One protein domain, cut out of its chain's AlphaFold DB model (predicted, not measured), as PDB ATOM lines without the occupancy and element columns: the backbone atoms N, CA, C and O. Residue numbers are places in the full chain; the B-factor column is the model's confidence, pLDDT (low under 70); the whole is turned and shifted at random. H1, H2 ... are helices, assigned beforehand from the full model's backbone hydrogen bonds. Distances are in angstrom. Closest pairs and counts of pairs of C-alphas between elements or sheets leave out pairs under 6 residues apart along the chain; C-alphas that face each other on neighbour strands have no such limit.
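AT A GLANCE: This is residues 355 to 441 of the 533 residues of the protein "RanBP2-type domain-containing protein" of Vitrella brassicaformis (strain CCMP3155) (UniProt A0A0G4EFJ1). One long helix, H3, has the short helix H1 side by side with part of it, while a head of loops, residues 394 to 418, lies at the end where H3 begins. From the tiny helix H2 the chain goes out into a long loop whose tip, residues 377 to 382, sticks out, and then folds back toward that head. The printed part has 87 residues with three named helices, in the order H1, H2, H3, and no named strand; the class is all helix, though under half of the residues, 35, are in named elements. The whole is compact, with a radius of gyration of the C-alphas of 13.2 A, and flat, spanning 41 by 36 by 18 A.

IN THESE COORDINATES: H3, residues 419 to 440, is 31.5 A long, from C-alpha 419 at (191.750, 210.749, 185.869) to C-alpha 440 at (196.355, 236.569, 203.271). H1, residues 360 to 367, measures 10.9 A and begins with C-alpha 360 at (196.883, 218.271, 193.675). H2, residues 370 to 374, measures 6.9 A.

HOW THE PARTS SIT: H3 touches H1 with residues 422 to 429 alone; the closest C-alphas, of Ala 360 and Arg 426, are 5.2 A apart. The two run the same way at a shallow tilt of 29 degrees. H2 and H3 are close but not clearly touching, their closest C-alphas, of Pro 370 and Val 432, being 7.6 A apart. H1 and H2 are apart. Residues 394 to 395 pair with residues 402 to 403, antiparallel. In H1 and H3 every O i to N i+4 pair is within hydrogen-bond range; in H2 0 of 1 is, beside 1 of 2 O i to N i+3 pairs.

THE WHOLE: The C-alphas farthest apart, of Lys 398 and Gly 441, are 42.0 A apart. The printed part has no cut. The link from H1 to H2 is tight, and that from H2 to H3 is long, 44 residues. The mean pLDDT of the printed part is 93.4; residues 375 and 377 are under 70.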
ATOM      1  N   ASP A 355     199.244 223.456 190.405       96.62
ATOM      2  CA  ASP A 355     199.777 222.837 189.183       96.62
ATOM      3  C   ASP A 355     201.298 222.616 189.209       96.62
ATOM      4  O   ASP A 355     201.814 221.833 188.416       96.62
ATOM      5  N   GLU A 356     202.024 223.264 190.126       96.44
ATOM      6  CA  GLU A 356     203.458 223.010 190.329       96.44
ATOM      7  C   GLU A 356     203.702 221.661 191.025       96.44
ATOM      8  O   GLU A 356     204.808 221.116 191.007       96.44
ATOM      9  N   PHE A 357     202.661 221.081 191.626       96.00
ATOM     10  CA  PHE A 357     202.732 219.777 192.262       96.00
ATOM     11  C   PHE A 357     202.380 218.678 191.262       96.00
ATOM     12  O   PHE A 357     201.363 218.734 190.579       96.00
ATOM     13  N   LYS A 358     203.145 217.576 191.282       94.12
ATOM     14  CA  LYS A 358     202.809 216.354 190.521       94.12
ATOM     15  C   LYS A 358     201.405 215.812 190.832       94.12
ATOM     16  O   LYS A 358     200.869 215.022 190.067       94.12
ATOM     17  N   ASN A 359     200.844 216.172 191.987       94.25
ATOM     18  CA  ASN A 359     199.517 215.763 192.420       94.25
ATOM     19  C   ASN A 359     198.875 216.867 193.270       94.25
ATOM     20  O   ASN A 359     199.443 217.268 194.288       94.25
ATOM     21  N   ALA A 360     197.658 217.283 192.921       96.19
ATOM     22  CA  ALA A 360     196.883 218.271 193.675       96.19
ATOM     23  C   ALA A 360     196.627 217.862 195.146       96.19
ATOM     24  O   ALA A 360     196.517 218.708 196.030       96.19
ATOM     25  N   SER A 361     196.611 216.564 195.463       96.56
ATOM     26  CA  SER A 361     196.550 216.088 196.851       96.56
ATOM     27  C   SER A 361     197.795 216.446 197.664       96.56
ATOM     28  O   SER A 361     197.686 216.551 198.883       96.56
ATOM     29  N   SER A 362     198.962 216.622 197.037       96.31
ATOM     30  CA  SER A 362     200.175 217.073 197.732       96.31
ATOM     31  C   SER A 362     200.036 218.524 198.184       96.31
ATOM     32  O   SER A 362     200.349 218.818 199.335       96.31
ATOM     33  N   PHE A 363     199.468 219.391 197.338       97.19
ATOM     34  CA  PHE A 363     199.113 220.761 197.713       97.19
ATOM     35  C   PHE A 363     198.211 220.768 198.960       97.19
ATOM     36  O   PHE A 363     198.538 221.397 199.962       97.19
ATOM     37  N   LEU A 364     197.136 219.972 198.955       96.75
ATOM     38  CA  LEU A 364     196.201 219.881 200.087       96.75
ATOM     39  C   LEU A 364     196.817 219.269 201.357       96.75
ATOM     40  O   LEU A 364     196.361 219.553 202.461       96.75
ATOM     41  N   LYS A 365     197.843 218.421 201.232       95.38
ATOM     42  CA  LYS A 365     198.583 217.891 202.390       95.38
ATOM     43  C   LYS A 365     199.499 218.940 203.020       95.38
ATOM     44  O   LYS A 365     199.621 218.951 204.238       95.38
ATOM     45  N   ILE A 366     200.137 219.776 202.200       95.25
ATOM     46  CA  ILE A 366     201.102 220.791 202.647       95.25
ATOM     47  C   ILE A 366     200.373 222.006 203.219       95.25
ATOM     48  O   ILE A 366     200.629 222.408 204.349       95.25
ATOM     49  N   TYR A 367     199.426 222.560 202.462       94.88
ATOM     50  CA  TYR A 367     198.717 223.787 202.838       94.88
ATOM     51  C   TYR A 367     197.460 223.537 203.678       94.88
ATOM     52  O   TYR A 367     196.865 224.478 204.197       94.88
ATOM     53  N   GLY A 368     197.084 222.269 203.846       94.62
ATOM     54  CA  GLY A 368     195.903 221.853 204.582       94.62
ATOM     55  C   GLY A 368     194.652 221.797 203.708       94.62
ATOM     56  O   GLY A 368     194.423 222.613 202.818       94.62
ATOM     57  N   ASP A 369     193.816 220.804 203.997       94.56
ATOM     58  CA  ASP A 369     192.466 220.695 203.462       94.56
ATOM     59  C   ASP A 369     191.517 221.389 204.461       94.56
ATOM     60  O   ASP A 369     191.315 220.874 205.571       94.56
ATOM     61  N   PRO A 370     190.942 222.558 204.114       91.19
ATOM     62  CA  PRO A 370     190.110 223.329 205.036       91.19
ATOM     63  C   PRO A 370     188.843 222.578 205.467       91.19
ATOM     64  O   PRO A 370     188.235 222.933 206.478       91.19
ATOM     65  N   LEU A 371     188.442 221.539 204.733       82.25
ATOM     66  CA  LEU A 371     187.274 220.722 205.046       82.25
ATOM     67  C   LEU A 371     187.639 219.465 205.820       82.25
ATOM     68  O   LEU A 371     186.842 219.004 206.637       82.25
ATOM     69  N   ALA A 372     188.862 218.954 205.664       82.00
ATOM     70  CA  ALA A 372     189.372 217.924 206.561       82.00
ATOM     71  C   ALA A 372     189.388 218.406 208.022       82.00
ATOM     72  O   ALA A 372     189.075 217.620 208.915       82.00
ATOM     73  N   ALA A 373     189.687 219.691 208.255       79.56
ATOM     74  CA  ALA A 373     189.620 220.298 209.584       79.56
ATOM     75  C   ALA A 373     188.181 220.360 210.134       79.56
ATOM     76  O   ALA A 373     187.961 220.116 211.317       79.56
ATOM     77  N   GLN A 374     187.193 220.625 209.271       79.50
ATOM     78  CA  GLN A 374     185.774 220.681 209.650       79.50
ATOM     79  C   GLN A 374     185.151 219.292 209.847       79.50
ATOM     80  O   GLN A 374     184.179 219.146 210.582       79.50
ATOM     81  N   ALA A 375     185.715 218.265 209.207       69.44
ATOM     82  CA  ALA A 375     185.237 216.888 209.281       69.44
ATOM     83  C   ALA A 375     185.703 216.131 210.538       69.44
ATOM     84  O   ALA A 375     185.351 214.959 210.704       69.44
ATOM     85  N   LEU A 376     186.502 216.752 211.416       72.19
ATOM     86  CA  LEU A 376     186.845 216.141 212.695       72.19
ATOM     87  C   LEU A 376     185.565 215.980 213.526       72.19
ATOM     88  O   LEU A 376     184.842 216.954 213.736       72.19
ATOM     89  N   PRO A 377     185.254 214.758 213.992       63.91
ATOM     90  CA  PRO A 377     184.048 214.520 214.758       63.91
ATOM     91  C   PRO A 377     184.185 215.236 216.099       63.91
ATOM     92  O   PRO A 377     184.836 214.737 217.020       63.91
ATOM     93  N   SER A 378     183.552 216.401 216.230       77.12
ATOM     94  CA  SER A 378     183.173 216.923 217.540       77.12
ATOM     95  C   SER A 378     182.445 215.790 218.253       77.12
ATOM     96  O   SER A 378     181.429 215.317 217.742       77.12
ATOM     97  N   ARG A 379     183.032 215.283 219.347       74.06
ATOM     98  CA  ARG A 379     182.598 214.062 220.047       74.06
ATOM     99  C   ARG A 379     181.065 213.984 220.090       74.06
ATOM    100  O   ARG A 379     180.426 214.826 220.709       74.06
ATOM    101  N   GLY A 380     180.496 212.997 219.396       82.06
ATOM    102  CA  GLY A 380     179.052 212.739 219.366       82.06
ATOM    103  C   GLY A 380     178.270 213.306 218.175       82.06
ATOM    104  O   GLY A 380     177.088 212.997 218.064       82.06
ATOM    105  N   ARG A 381     178.877 214.077 217.262       78.31
ATOM    106  CA  ARG A 381     178.226 214.414 215.984       78.31
ATOM    107  C   ARG A 381     178.488 213.326 214.949       78.31
ATOM    108  O   ARG A 381     179.623 212.875 214.786       78.31
ATOM    109  N   GLU A 382     177.423 212.904 214.273       83.31
ATOM    110  CA  GLU A 382     177.488 211.981 213.142       83.31
ATOM    111  C   GLU A 382     178.518 212.474 212.124       83.31
ATOM    112  O   GLU A 382     178.631 213.675 211.857       83.31
ATOM    113  N   ARG A 383     179.309 211.545 211.578       81.38
ATOM    114  CA  ARG A 383     180.266 211.891 210.527       81.38
ATOM    115  C   ARG A 383     179.485 212.475 209.349       81.38
ATOM    116  O   ARG A 383     178.553 211.811 208.894       81.38
ATOM    117  N   PRO A 384     179.857 213.661 208.839       85.62
ATOM    118  CA  PRO A 384     179.184 214.232 207.686       85.62
ATOM    119  C   PRO A 384     179.231 213.238 206.523       85.62
ATOM    120  O   PRO A 384     180.280 212.658 206.223       85.62
ATOM    121  N   VAL A 385     178.071 213.014 205.909       91.06
ATOM    122  CA  VAL A 385     177.940 212.143 204.741       91.06
ATOM    123  C   VAL A 385     178.739 212.770 203.604       91.06
ATOM    124  O   VAL A 385     178.510 213.919 203.237       91.06
ATOM    125  N   LEU A 386     179.703 212.026 203.060       92.75
ATOM    126  CA  LEU A 386     180.472 212.489 201.911       92.75
ATOM    127  C   LEU A 386     179.596 212.436 200.666       92.75
ATOM    128  O   LEU A 386     179.154 211.362 200.262       92.75
ATOM    129  N   VAL A 387     179.385 213.590 200.043       95.31
ATOM    130  CA  VAL A 387     178.707 213.709 198.752       95.31
ATOM    131  C   VAL A 387     179.759 213.755 197.646       95.31
ATOM    132  O   VAL A 387     180.806 214.390 197.785       95.31
ATOM    133  N   LYS A 388     179.507 213.045 196.543       95.38
ATOM    134  CA  LYS A 388     180.389 212.991 195.368       95.38
ATOM    135  C   LYS A 388     180.499 214.375 194.720       95.38
ATOM    136  O   LYS A 388     179.488 215.058 194.601       95.38
ATOM    137  N   ARG A 389     181.695 214.753 194.243       93.88
ATOM    138  CA  ARG A 389     182.035 216.053 193.613       93.88
ATOM    139  C   ARG A 389     181.885 217.272 194.516       93.88
ATOM    140  O   ARG A 389     182.434 218.320 194.200       93.88
ATOM    141  N   GLU A 390     181.204 217.153 195.646       96.12
ATOM    142  CA  GLU A 390     181.191 218.212 196.631       96.12
ATOM    143  C   GLU A 390     182.592 218.332 197.220       96.12
ATOM    144  O   GLU A 390     183.180 217.331 197.638       96.12
ATOM    145  N   ASN A 391     183.129 219.552 197.278       95.81
ATOM    146  CA  ASN A 391     184.313 219.824 198.081       95.81
ATOM    147  C   ASN A 391     185.564 219.016 197.677       95.81
ATOM    148  O   ASN A 391     186.397 218.683 198.516       95.81
ATOM    149  N   GLY A 392     185.676 218.665 196.392       96.94
ATOM    150  CA  GLY A 392     186.768 217.843 195.865       96.94
ATOM    151  C   GLY A 392     186.659 216.351 196.199       96.94
ATOM    152  O   GLY A 392     187.591 215.591 195.928       96.94
ATOM    153  N   ASN A 393     185.561 215.908 196.817       97.69
ATOM    154  CA  ASN A 393     185.337 214.493 197.076       97.69
ATOM    155  C   ASN A 393     185.209 213.740 195.751       97.69
ATOM    156  O   ASN A 393     184.422 214.109 194.876       97.69
ATOM    157  N   TRP A 394     185.931 212.632 195.623       98.00
ATOM    158  CA  TRP A 394     185.959 211.839 194.398       98.00
ATOM    159  C   TRP A 394     185.416 210.433 194.644       98.00
ATOM    160  O   TRP A 394     185.641 209.827 195.692       98.00
ATOM    161  N   GLU A 395     184.682 209.900 193.673       98.38
ATOM    162  CA  GLU A 395     184.163 208.534 193.717       98.38
ATOM    163  C   GLU A 395     185.167 207.573 193.080       98.38
ATOM    164  O   GLU A 395     185.681 207.812 191.989       98.38
ATOM    165  N   CYS A 396     185.445 206.461 193.753       98.50
ATOM    166  CA  CYS A 396     186.283 205.410 193.202       98.50
ATOM    167  C   CYS A 396     185.557 204.653 192.083       98.50
ATOM    168  O   CYS A 396     184.560 203.985 192.349       98.50
ATOM    169  N   GLY A 397     186.126 204.654 190.874       97.88
ATOM    170  CA  GLY A 397     185.553 203.963 189.712       97.88
ATOM    171  C   GLY A 397     185.383 202.444 189.864       97.88
ATOM    172  O   GLY A 397     184.596 201.851 189.140       97.88
ATOM    173  N   LYS A 398     186.073 201.806 190.823       98.38
ATOM    174  CA  LYS A 398     185.997 200.351 191.052       98.38
ATOM    175  C   LYS A 398     184.935 199.921 192.060       98.38
ATOM    176  O   LYS A 398     184.336 198.865 191.906       98.38
ATOM    177  N   CYS A 399     184.749 200.682 193.139       98.31
ATOM    178  CA  CYS A 399     183.909 200.256 194.269       98.31
ATOM    179  C   CYS A 399     182.876 201.298 194.715       98.31
ATOM    180  O   CYS A 399     182.282 201.119 195.780       98.31
ATOM    181  N   ALA A 400     182.720 202.387 193.953       97.75
ATOM    182  CA  ALA A 400     181.807 203.501 194.220       97.75
ATOM    183  C   ALA A 400     182.003 204.194 195.587       97.75
ATOM    184  O   ALA A 400     181.167 204.966 196.046       97.75
ATOM    185  N   ASN A 401     183.123 203.941 196.277       98.00
ATOM    186  CA  ASN A 401     183.418 204.600 197.545       98.00
ATOM    187  C   ASN A 401     183.810 206.063 197.304       98.00
ATOM    188  O   ASN A 401     184.747 206.328 196.547       98.00
ATOM    189  N   ILE A 402     183.152 206.991 198.000       97.81
ATOM    190  CA  ILE A 402     183.494 208.417 197.981       97.81
ATOM    191  C   ILE A 402     184.677 208.659 198.927       97.81
ATOM    192  O   ILE A 402     184.700 208.193 200.068       97.81
ATOM    193  N   ASN A 403     185.702 209.344 198.432       97.62
ATOM    194  CA  ASN A 403     186.973 209.571 199.105       97.62
ATOM    195  C   ASN A 403     187.261 211.065 199.249       97.62
ATOM    196  O   ASN A 403     186.908 211.865 198.386       97.62
ATOM    197  N   TYR A 404     187.982 211.413 200.318       97.19
ATOM    198  CA  TYR A 404     188.459 212.774 200.550       97.19
ATOM    199  C   TYR A 404     189.477 213.232 199.486       97.19
ATOM    200  O   TYR A 404     190.286 212.409 199.030       97.19
ATOM    201  N   PRO A 405     189.549 214.543 199.191       97.62
ATOM    202  CA  PRO A 405     190.435 215.103 198.164       97.62
ATOM    203  C   PRO A 405     191.923 214.807 198.401       97.62
ATOM    204  O   PRO A 405     192.694 214.558 197.473       97.62
ATOM    205  N   ARG A 406     192.351 214.769 199.671       96.81
ATOM    206  CA  ARG A 406     193.747 214.485 200.051       96.81
ATOM    207  C   ARG A 406     194.211 213.050 199.760       96.81
ATOM    208  O   ARG A 406     195.407 212.764 199.849       96.81
ATOM    209  N   ARG A 407     193.288 212.118 199.484       96.88
ATOM    210  CA  ARG A 407     193.614 210.708 199.216       96.88
ATOM    211  C   ARG A 407     193.856 210.487 197.728       96.88
ATOM    212  O   ARG A 407     193.003 210.803 196.908       96.88
ATOM    213  N   PHE A 408     194.985 209.853 197.423       97.38
ATOM    214  CA  PHE A 408     195.330 209.401 196.072       97.38
ATOM    215  C   PHE A 408     194.850 207.975 195.764       97.38
ATOM    216  O   PHE A 408     194.712 207.591 194.610       97.38
ATOM    217  N   LYS A 409     194.590 207.178 196.805       98.06
ATOM    218  CA  LYS A 409     194.063 205.816 196.696       98.06
ATOM    219  C   LYS A 409     192.748 205.706 197.446       98.06
ATOM    220  O   LYS A 409     192.552 206.362 198.476       98.06
ATOM    221  N   CYS A 410     191.857 204.871 196.931       98.44
ATOM    222  CA  CYS A 410     190.562 204.623 197.534       98.44
ATOM    223  C   CYS A 410     190.720 203.996 198.923       98.44
ATOM    224  O   CYS A 410     191.403 202.994 199.081       98.44
ATOM    225  N   ASN A 411     190.024 204.533 199.922       97.62
ATOM    226  CA  ASN A 411     190.069 204.038 201.295       97.62
ATOM    227  C   ASN A 411     189.472 202.630 201.461       97.62
ATOM    228  O   ASN A 411     189.752 201.968 202.452       97.62
ATOM    229  N   LYS A 412     188.627 202.184 200.522       98.06
ATOM    230  CA  LYS A 412     187.949 200.883 200.599       98.06
ATOM    231  C   LYS A 412     188.688 199.773 199.852       98.06
ATOM    232  O   LYS A 412     188.800 198.672 200.369       98.06
ATOM    233  N   CYS A 413     189.159 200.041 198.634       98.38
ATOM    234  CA  CYS A 413     189.768 199.019 197.771       98.38
ATOM    235  C   CYS A 413     191.218 199.315 197.368       98.38
ATOM    236  O   CYS A 413     191.783 198.554 196.592       98.38
ATOM    237  N   ASN A 414     191.811 200.412 197.855       98.25
ATOM    238  CA  ASN A 414     193.164 200.875 197.523       98.25
ATOM    239  C   ASN A 414     193.443 201.140 196.035       98.25
ATOM    240  O   ASN A 414     194.583 201.449 195.687       98.25
ATOM    241  N   GLU A 415     192.420 201.098 195.180       98.44
ATOM    242  CA  GLU A 415     192.534 201.471 193.773       98.44
ATOM    243  C   GLU A 415     193.014 202.918 193.646       98.44
ATOM    244  O   GLU A 415     192.594 203.792 194.420       98.44
ATOM    245  N   VAL A 416     193.905 203.160 192.686       98.06
ATOM    246  CA  VAL A 416     194.398 204.508 192.394       98.06
ATOM    247  C   VAL A 416     193.228 205.366 191.915       98.06
ATOM    248  O   VAL A 416     192.289 204.878 191.280       98.06
ATOM    249  N   ARG A 417     193.236 206.643 192.293       98.00
ATOM    250  CA  ARG A 417     192.250 207.611 191.818       98.00
ATOM    251  C   ARG A 417     192.264 207.653 190.286       98.00
ATOM    252  O   ARG A 417     193.325 207.626 189.677       98.00
ATOM    253  N   SER A 418     191.082 207.679 189.678       97.88
ATOM    254  CA  SER A 418     190.949 207.824 188.227       97.88
ATOM    255  C   SER A 418     191.304 209.243 187.781       97.88
ATOM    256  O   SER A 418     191.271 210.170 188.587       97.88
ATOM    257  N   GLU A 419     191.535 209.428 186.481       97.38
ATOM    258  CA  GLU A 419     191.750 210.749 185.869       97.38
ATOM    259  C   GLU A 419     190.605 211.729 186.181       97.38
ATOM    260  O   GLU A 419     190.839 212.872 186.564       97.38
ATOM    261  N   GLU A 420     189.356 211.252 186.157       97.75
ATOM    262  CA  GLU A 420     188.188 212.032 186.591       97.75
ATOM    263  C   GLU A 420     188.309 212.501 188.050       97.75
ATOM    264  O   GLU A 420     187.995 213.644 188.383       97.75
ATOM    265  N   GLY A 421     188.783 211.626 188.941       97.69
ATOM    266  CA  GLY A 421     189.032 211.991 190.330       97.69
ATOM    267  C   GLY A 421     190.186 212.984 190.475       97.69
ATOM    268  O   GLY A 421     190.119 213.859 191.337       97.69
ATOM    269  N   ASP A 422     191.225 212.878 189.642       97.50
ATOM    270  CA  ASP A 422     192.326 213.846 189.602       97.50
ATOM    271  C   ASP A 422     191.842 215.236 189.168       97.50
ATOM    272  O   ASP A 422     192.201 216.217 189.820       97.50
ATOM    273  N   MET A 423     190.979 215.333 188.149       97.56
ATOM    274  CA  MET A 423     190.388 216.609 187.717       97.56
ATOM    275  C   MET A 423     189.562 217.268 188.829       97.56
ATOM    276  O   MET A 423     189.773 218.443 189.129       97.56
ATOM    277  N   ILE A 424     188.689 216.502 189.499       97.88
ATOM    278  CA  ILE A 424     187.867 216.994 190.623       97.88
ATOM    279  C   ILE A 424     188.752 217.548 191.750       97.88
ATOM    280  O   ILE A 424     188.480 218.610 192.313       97.88
ATOM    281  N   VAL A 425     189.825 216.833 192.100       97.75
ATOM    282  CA  VAL A 425     190.723 217.258 193.182       97.75
ATOM    283  C   VAL A 425     191.590 218.444 192.765       97.75
ATOM    284  O   VAL A 425     191.867 219.299 193.606       97.75
ATOM    285  N   ARG A 426     191.987 218.537 191.491       97.62
ATOM    286  CA  ARG A 426     192.706 219.699 190.950       97.62
ATOM    287  C   ARG A 426     191.858 220.964 191.014       97.62
ATOM    288  O   ARG A 426     192.331 221.970 191.538       97.62
ATOM    289  N   GLU A 427     190.610 220.906 190.556       97.81
ATOM    290  CA  GLU A 427     189.671 222.033 190.631       97.81
ATOM    291  C   GLU A 427     189.463 222.491 192.083       97.81
ATOM    292  O   GLU A 427     189.556 223.680 192.398       97.81
ATOM    293  N   TYR A 428     189.281 221.538 193.002       97.81
ATOM    294  CA  TYR A 428     189.165 221.849 194.424       97.81
ATOM    295  C   TYR A 428     190.444 222.472 195.007       97.81
ATOM    296  O   TYR A 428     190.365 223.452 195.749       97.81
ATOM    297  N   ALA A 429     191.627 221.960 194.654       97.75
ATOM    298  CA  ALA A 429     192.898 222.522 195.108       97.75
ATOM    299  C   ALA A 429     193.105 223.964 194.619       97.75
ATOM    300  O   ALA A 429     193.572 224.797 195.397       97.75
ATOM    301  N   LEU A 430     192.698 224.288 193.385       97.50
ATOM    302  CA  LEU A 430     192.692 225.665 192.874       97.50
ATOM    303  C   LEU A 430     191.773 226.571 193.698       97.50
ATOM    304  O   LEU A 430     192.162 227.679 194.065       97.50
ATOM    305  N   HIS A 431     190.581 226.095 194.058       96.81
ATOM    306  CA  HIS A 431     189.678 226.860 194.915       96.81
ATOM    307  C   HIS A 431     190.289 227.119 196.307       96.81
ATOM    308  O   HIS A 431     190.244 228.250 196.801       96.81
ATOM    309  N   VAL A 432     190.919 226.110 196.919       96.38
ATOM    310  CA  VAL A 432     191.634 226.272 198.198       96.38
ATOM    311  C   VAL A 432     192.783 227.273 198.057       96.38
ATOM    312  O   VAL A 432     192.910 228.170 198.887       96.38
ATOM    313  N   TYR A 433     193.572 227.187 196.987       96.62
ATOM    314  CA  TYR A 433     194.654 228.126 196.692       96.62
ATOM    315  C   TYR A 433     194.175 229.582 196.624       96.62
ATOM    316  O   TYR A 433     194.697 230.438 197.344       96.62
ATOM    317  N   PHE A 434     193.130 229.862 195.836       96.25
ATOM    318  CA  PHE A 434     192.570 231.214 195.736       96.25
ATOM    319  C   PHE A 434     192.008 231.717 197.063       96.25
ATOM    320  O   PHE A 434     192.148 232.899 197.380       96.25
ATOM    321  N   LYS A 435     191.407 230.829 197.862       95.12
ATOM    322  CA  LYS A 435     190.930 231.175 199.200       95.12
ATOM    323  C   LYS A 435     192.085 231.601 200.110       95.12
ATOM    324  O   LYS A 435     191.987 232.662 200.722       95.12
ATOM    325  N   ILE A 436     193.183 230.842 200.147       94.19
ATOM    326  CA  ILE A 436     194.344 231.177 200.989       94.19
ATOM    327  C   ILE A 436     194.972 232.506 200.539       94.19
ATOM    328  O   ILE A 436     195.295 233.341 201.383       94.19
ATOM    329  N   ILE A 437     195.106 232.753 199.228       94.50
ATOM    330  CA  ILE A 437     195.615 234.041 198.721       94.50
ATOM    331  C   ILE A 437     194.702 235.198 199.127       94.50
ATOM    332  O   ILE A 437     195.184 236.228 199.594       94.50
ATOM    333  N   LYS A 438     193.384 235.029 198.983       95.00
ATOM    334  CA  LYS A 438     192.407 236.061 199.344       95.00
ATOM    335  C   LYS A 438     192.446 236.387 200.839       95.00
ATOM    336  O   LYS A 438     192.359 237.557 201.197       95.00
ATOM    337  N   GLU A 439     192.581 235.377 201.696       93.62
ATOM    338  CA  GLU A 439     192.637 235.540 203.155       93.62
ATOM    339  C   GLU A 439     193.950 236.166 203.638       93.62
ATOM    340  O   GLU A 439     193.941 236.907 204.619       93.62
ATOM    341  N   ARG A 440     195.071 235.924 202.945       91.25
ATOM    342  CA  ARG A 440     196.355 236.569 203.271       91.25
ATOM    343  C   ARG A 440     196.396 238.057 202.911       91.25
ATOM    344  O   ARG A 440     197.249 238.769 203.432       91.25
ATOM    345  N   GLY A 441     195.474 238.522 202.066       87.50
ATOM    346  CA  GLY A 441     195.504 239.870 201.514       87.50
ATOM    347  C   GLY A 441     196.682 240.075 200.553       87.50
ATOM    348  O   GLY A 441     197.534 239.192 200.399       87.50
TER     349      GLY A 441